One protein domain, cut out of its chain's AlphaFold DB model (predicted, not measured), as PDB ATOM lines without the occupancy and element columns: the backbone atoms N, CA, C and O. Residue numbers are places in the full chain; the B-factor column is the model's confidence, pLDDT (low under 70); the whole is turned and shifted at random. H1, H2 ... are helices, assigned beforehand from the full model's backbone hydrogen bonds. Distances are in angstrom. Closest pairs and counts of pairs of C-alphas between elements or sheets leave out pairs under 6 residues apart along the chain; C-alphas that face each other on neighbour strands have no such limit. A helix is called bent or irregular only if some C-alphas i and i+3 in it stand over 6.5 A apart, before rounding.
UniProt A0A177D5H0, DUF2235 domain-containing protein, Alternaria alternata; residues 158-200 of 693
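AT A GLANCE: This is residues 158 to 200 of the 693 residues of the protein "DUF2235 domain-containing protein" of Alternaria alternata (UniProt A0A177D5H0). The model is a helical hairpin: helix H1 runs out, a tight turn at residues 176 to 178 folds the printed part back, and the slightly longer helix H2 returns beside it. Short ends without a named element, residues 158 to 162 and 195 to 200, lie at the end of the hairpin away from that turn. The printed part has 43 residues, with two named helices in the order H1, H2 and no named strand, and its class is all helix. It is compact, with a radius of gyration of the C-alphas of 10.1 A, and elongated, spanning 28 by 18 by 16 A.

HOW THE PARTS SIT: H1, residues 163 to 175, and H2, residues 179 to 194, touch, with 12 pairs of C-alphas within 8 A. Their closest C-alphas are those of Leu 172 and Phe 185, 5.2 A apart. They run opposite ways at a shallow tilt of 28 degrees, and their centres are 10.1 A apart. The two form a helical hairpin. Every O i to N i+4 pair is within hydrogen-bond range in H2; in H1 it is 7 of 9.

IN THESE COORDINATES: H1 begins at C-alpha 163 at (-45.047, 8.546, 4.900) and measures 19.1 A from first to last C-alpha. It is irregular: C-alphas 164 and 167 are 7.4 A apart, and its line is a rough one. H2 begins at C-alpha 179 at (-26.826, 25.255, 3.202), ends at C-alpha 194 at (-33.517, 7.088, 14.733), and measures 22.5 A.

THE WHOLE: The two C-alphas farthest apart are those of Arg 160 and Lys 179, at 29.2 A. The C-alphas of the first and last printed residues, Leu 158 and Arg 200, are 8.9 A apart. The printed part has no cut, and the link from H1 to H2 is tight, with 3 residues. The mean pLDDT of the printed part is 90.3, and no printed residue is under 70.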
ATOM      1  N   LEU A 158     -39.467   4.900   2.691       94.88
ATOM      2  CA  LEU A 158     -40.225   5.170   3.906       94.88
ATOM      3  C   LEU A 158     -41.170   4.012   4.229       94.88
ATOM      4  O   LEU A 158     -41.944   3.541   3.401       94.88
ATOM      5  N   ARG A 159     -41.169   3.600   5.493       92.56
ATOM      6  CA  ARG A 159     -42.221   2.750   6.052       92.56
ATOM      7  C   ARG A 159     -43.511   3.555   6.168       92.56
ATOM      8  O   ARG A 159     -43.483   4.780   6.248       92.56
ATOM      9  N   ARG A 160     -44.640   2.864   6.352       90.12
ATOM     10  CA  ARG A 160     -45.961   3.496   6.552       90.12
ATOM     11  C   ARG A 160     -45.967   4.623   7.598       90.12
ATOM     12  O   ARG A 160     -46.613   5.637   7.387       90.12
ATOM     13  N   LYS A 161     -45.210   4.473   8.692       90.06
ATOM     14  CA  LYS A 161     -45.079   5.497   9.750       90.06
ATOM     15  C   LYS A 161     -44.295   6.747   9.319       90.06
ATOM     16  O   LYS A 161     -44.503   7.805   9.896       90.06
ATOM     17  N   GLY A 162     -43.406   6.624   8.334       92.00
ATOM     18  CA  GLY A 162     -42.609   7.721   7.784       92.00
ATOM     19  C   GLY A 162     -43.302   8.495   6.658       92.00
ATOM     20  O   GLY A 162     -42.925   9.628   6.386       92.00
ATOM     21  N   LEU A 163     -44.336   7.925   6.027       93.50
ATOM     22  CA  LEU A 163     -45.047   8.546   4.900       93.50
ATOM     23  C   LEU A 163     -45.622   9.951   5.167       93.50
ATOM     24  O   LEU A 163     -45.560  10.762   4.246       93.50
ATOM     25  N   PRO A 164     -46.106  10.307   6.377       94.69
ATOM     26  CA  PRO A 164     -46.536  11.680   6.663       94.69
ATOM     27  C   PRO A 164     -45.446  12.737   6.428       94.69
ATOM     28  O   PRO A 164     -45.756  13.888   6.133       94.69
ATOM     29  N   PHE A 165     -44.170  12.347   6.512       94.00
ATOM     30  CA  PHE A 165     -43.027  13.236   6.313       94.00
ATOM     31  C   PHE A 165     -42.573  13.320   4.851       94.00
ATOM     32  O   PHE A 165     -41.715  14.141   4.542       94.00
ATOM     33  N   LEU A 166     -43.138  12.513   3.942       93.50
ATOM     34  CA  LEU A 166     -42.679  12.399   2.553       93.50
ATOM     35  C   LEU A 166     -42.637  13.755   1.838       93.50
ATOM     36  O   LEU A 166     -41.619  14.095   1.242       93.50
ATOM     37  N   LYS A 167     -43.710  14.550   1.932       91.38
ATOM     38  CA  LYS A 167     -43.783  15.861   1.266       91.38
ATOM     39  C   LYS A 167     -42.705  16.816   1.783       91.38
ATOM     40  O   LYS A 167     -41.998  17.421   0.987       91.38
ATOM     41  N   ALA A 168     -42.557  16.924   3.105       92.12
ATOM     42  CA  ALA A 168     -41.555  17.792   3.724       92.12
ATOM     43  C   ALA A 168     -40.129  17.345   3.369       92.12
ATOM     44  O   ALA A 168     -39.308  18.157   2.946       92.12
ATOM     45  N   LEU A 169     -39.865  16.041   3.473       93.19
ATOM     46  CA  LEU A 169     -38.575  15.443   3.156       93.19
ATOM     47  C   LEU A 169     -38.193  15.658   1.691       93.19
ATOM     48  O   LEU A 169     -37.057  16.017   1.399       93.19
ATOM     49  N   PHE A 170     -39.144  15.481   0.776       91.00
ATOM     50  CA  PHE A 170     -38.934  15.721  -0.644       91.00
ATOM     51  C   PHE A 170     -38.663  17.199  -0.945       91.00
ATOM     52  O   PHE A 170     -37.702  17.509  -1.647       91.00
ATOM     53  N   SER A 171     -39.440  18.123  -0.368       89.31
ATOM     54  CA  SER A 171     -39.198  19.562  -0.521       89.31
ATOM     55  C   SER A 171     -37.796  19.952  -0.044       89.31
ATOM     56  O   SER A 171     -37.060  20.617  -0.773       89.31
ATOM     57  N   LEU A 172     -37.377  19.469   1.131       90.81
ATOM     58  CA  LEU A 172     -36.030  19.704   1.660       90.81
ATOM     59  C   LEU A 172     -34.946  19.076   0.774       90.81
ATOM     60  O   LEU A 172     -33.955  19.729   0.455       90.81
ATOM     61  N   TRP A 173     -35.171  17.853   0.287       89.88
ATOM     62  CA  TRP A 173     -34.262  17.187  -0.642       89.88
ATOM     63  C   TRP A 173     -34.084  17.970  -1.947       89.88
ATOM     64  O   TRP A 173     -32.967  18.110  -2.438       89.88
ATOM     65  N   THR A 174     -35.152  18.549  -2.500       85.62
ATOM     66  CA  THR A 174     -35.036  19.402  -3.694       85.62
ATOM     67  C   THR A 174     -34.307  20.722  -3.412       85.62
ATOM     68  O   THR A 174     -33.578  21.212  -4.277       85.62
ATOM     69  N   ALA A 175     -34.430  21.264  -2.196       82.88
ATOM     70  CA  ALA A 175     -33.799  22.509  -1.749       82.88
ATOM     71  C   ALA A 175     -32.375  22.336  -1.174       82.88
ATOM     72  O   ALA A 175     -31.734  23.325  -0.793       82.88
ATOM     73  N   ARG A 176     -31.845  21.104  -1.147       82.75
ATOM     74  CA  ARG A 176     -30.575  20.735  -0.487       82.75
ATOM     75  C   ARG A 176     -29.320  21.429  -1.015       82.75
ATOM     76  O   ARG A 176     -28.280  21.374  -0.378       82.75
ATOM     77  N   LYS A 177     -29.398  22.080  -2.184       79.44
ATOM     78  CA  LYS A 177     -28.296  22.910  -2.707       79.44
ATOM     79  C   LYS A 177     -28.019  24.131  -1.820       79.44
ATOM     80  O   LYS A 177     -26.912  24.655  -1.844       79.44
ATOM     81  N   SER A 178     -29.017  24.603  -1.071       83.50
ATOM     82  CA  SER A 178     -28.825  25.653  -0.069       83.50
ATOM     83  C   SER A 178     -28.305  25.049   1.235       83.50
ATOM     84  O   SER A 178     -28.787  23.997   1.645       83.50
ATOM     85  N   LYS A 179     -27.369  25.726   1.915       83.50
ATOM     86  CA  LYS A 179     -26.826  25.255   3.202       83.50
ATOM     87  C   LYS A 179     -27.941  24.990   4.223       83.50
ATOM     88  O   LYS A 179     -28.038  23.892   4.749       83.50
ATOM     89  N   ALA A 180     -28.846  25.956   4.400       84.38
ATOM     90  CA  ALA A 180     -29.983  25.829   5.313       84.38
ATOM     91  C   ALA A 180     -30.927  24.668   4.947       84.38
ATOM     92  O   ALA A 180     -31.390  23.950   5.828       84.38
ATOM     93  N   GLY A 181     -31.202  24.460   3.653       83.94
ATOM     94  CA  GLY A 181     -32.021  23.337   3.195       83.94
ATOM     95  C   GLY A 181     -31.334  21.983   3.384       83.94
ATOM     96  O   GLY A 181     -32.000  21.014   3.736       83.94
ATOM     97  N   GLY A 182     -30.015  21.919   3.180       87.69
ATOM     98  CA  GLY A 182     -29.204  20.723   3.407       87.69
ATOM     99  C   GLY A 182     -29.147  20.321   4.881       87.69
ATOM    100  O   GLY A 182     -29.412  19.164   5.200       87.69
ATOM    101  N   ASP A 183     -28.896  21.277   5.777       90.44
ATOM    102  CA  ASP A 183     -28.840  21.029   7.224       90.44
ATOM    103  C   ASP A 183     -30.200  20.526   7.750       90.44
ATOM    104  O   ASP A 183     -30.269  19.502   8.432       90.44
ATOM    105  N   ALA A 184     -31.301  21.177   7.349       91.88
ATOM    106  CA  ALA A 184     -32.656  20.759   7.717       91.88
ATOM    107  C   ALA A 184     -33.050  19.392   7.123       91.88
ATOM    108  O   ALA A 184     -33.771  18.616   7.755       91.88
ATOM    109  N   PHE A 185     -32.587  19.079   5.907       93.62
ATOM    110  CA  PHE A 185     -32.785  17.765   5.295       93.62
ATOM    111  C   PHE A 185     -32.095  16.663   6.109       93.62
ATOM    112  O   PHE A 185     -32.721  15.642   6.399       93.62
ATOM    113  N   GLU A 186     -30.834  16.870   6.495       94.06
ATOM    114  CA  GLU A 186     -30.077  15.889   7.274       94.06
ATOM    115  C   GLU A 186     -30.646  15.701   8.683       94.06
ATOM    116  O   GLU A 186     -30.748  14.562   9.140       94.06
ATOM    117  N   GLU A 187     -31.087  16.772   9.348       95.19
ATOM    118  CA  GLU A 187     -31.750  16.691  10.656       95.19
ATOM    119  C   GLU A 187     -33.006  15.805  10.594       95.19
ATOM    120  O   GLU A 187     -33.121  14.821  11.334       95.19
ATOM    121  N   LEU A 188     -33.911  16.083   9.644       94.06
ATOM    122  CA  LEU A 188     -35.124  15.286   9.457       94.06
ATOM    123  C   LEU A 188     -34.785  13.835   9.088       94.06
ATOM    124  O   LEU A 188     -35.381  12.892   9.612       94.06
ATOM    125  N   LEU A 189     -33.811  13.624   8.200       94.25
ATOM    126  CA  LEU A 189     -33.392  12.286   7.797       94.25
ATOM    127  C   LEU A 189     -32.815  11.492   8.981       94.25
ATOM    128  O   LEU A 189     -33.097  10.297   9.115       94.25
ATOM    129  N   GLN A 190     -32.029  12.124   9.857       94.69
ATOM    130  CA  GLN A 190     -31.504  11.507  11.077       94.69
ATOM    131  C   GLN A 190     -32.621  11.129  12.051       94.69
ATOM    132  O   GLN A 190     -32.598  10.027  12.607       94.69
ATOM    133  N   GLU A 191     -33.636  11.977  12.212       93.94
ATOM    134  CA  GLU A 191     -34.801  11.672  13.042       93.94
ATOM    135  C   GLU A 191     -35.582  10.462  12.502       93.94
ATOM    136  O   GLU A 191     -35.904   9.528  13.248       93.94
ATOM    137  N   LEU A 192     -35.822  10.411  11.189       92.94
ATOM    138  CA  LEU A 192     -36.486   9.276  10.542       92.94
ATOM    139  C   LEU A 192     -35.677   7.975  10.687       92.94
ATOM    140  O   LEU A 192     -36.261   6.909  10.916       92.94
ATOM    141  N   LYS A 193     -34.340   8.046  10.611       91.19
ATOM    142  CA  LYS A 193     -33.441   6.907  10.876       91.19
ATOM    143  C   LYS A 193     -33.541   6.444  12.328       91.19
ATOM    144  O   LYS A 193     -33.758   5.255  12.567       91.19
ATOM    145  N   LYS A 194     -33.439   7.368  13.289       91.06
ATOM    146  CA  LYS A 194     -33.517   7.088  14.733       91.06
ATOM    147  C   LYS A 194     -34.830   6.398  15.101       91.06
ATOM    148  O   LYS A 194     -34.831   5.420  15.846       91.06
ATOM    149  N   ASN A 195     -35.931   6.845  14.502       90.00
ATOM    150  CA  ASN A 195     -37.262   6.275  14.703       90.00
ATOM    151  C   ASN A 195     -37.532   5.002  13.875       90.00
ATOM    152  O   ASN A 195     -38.626   4.439  13.944       90.00
ATOM    153  N   LYS A 196     -36.546   4.507  13.110       87.88
ATOM    154  CA  LYS A 196     -36.657   3.326  12.234       87.88
ATOM    155  C   LYS A 196     -37.804   3.448  11.224       87.88
ATOM    156  O   LYS A 196     -38.480   2.464  10.919       87.88
ATOM    157  N   PHE A 197     -38.045   4.654  10.710       90.50
ATOM    158  CA  PHE A 197     -39.115   4.942   9.750       90.50
ATOM    159  C   PHE A 197     -38.717   4.705   8.295       90.50
ATOM    160  O   PHE A 197     -39.570   4.829   7.421       90.50
ATOM    161  N   LEU A 198     -37.475   4.305   8.028       90.19
ATOM    162  CA  LEU A 198     -36.985   4.015   6.684       90.19
ATOM    163  C   LEU A 198     -36.291   2.652   6.590       90.19
ATOM    164  O   LEU A 198     -35.919   2.048   7.599       90.19
ATOM    165  N   ALA A 199     -36.136   2.166   5.366       89.12
ATOM    166  CA  ALA A 199     -35.258   1.063   4.997       89.12
ATOM    167  C   ALA A 199     -34.466   1.449   3.746       89.12
ATOM    168  O   ALA A 199     -34.913   2.286   2.972       89.12
ATOM    169  N   ARG A 200     -33.303   0.837   3.537       89.69
ATOM    170  CA  ARG A 200     -32.449   1.106   2.374       89.69
ATOM    171  C   ARG A 200     -32.391  -0.132   1.481       89.69
ATOM    172  O   ARG A 200     -31.493  -0.950   1.669       89.69
TER     173      ARG A 200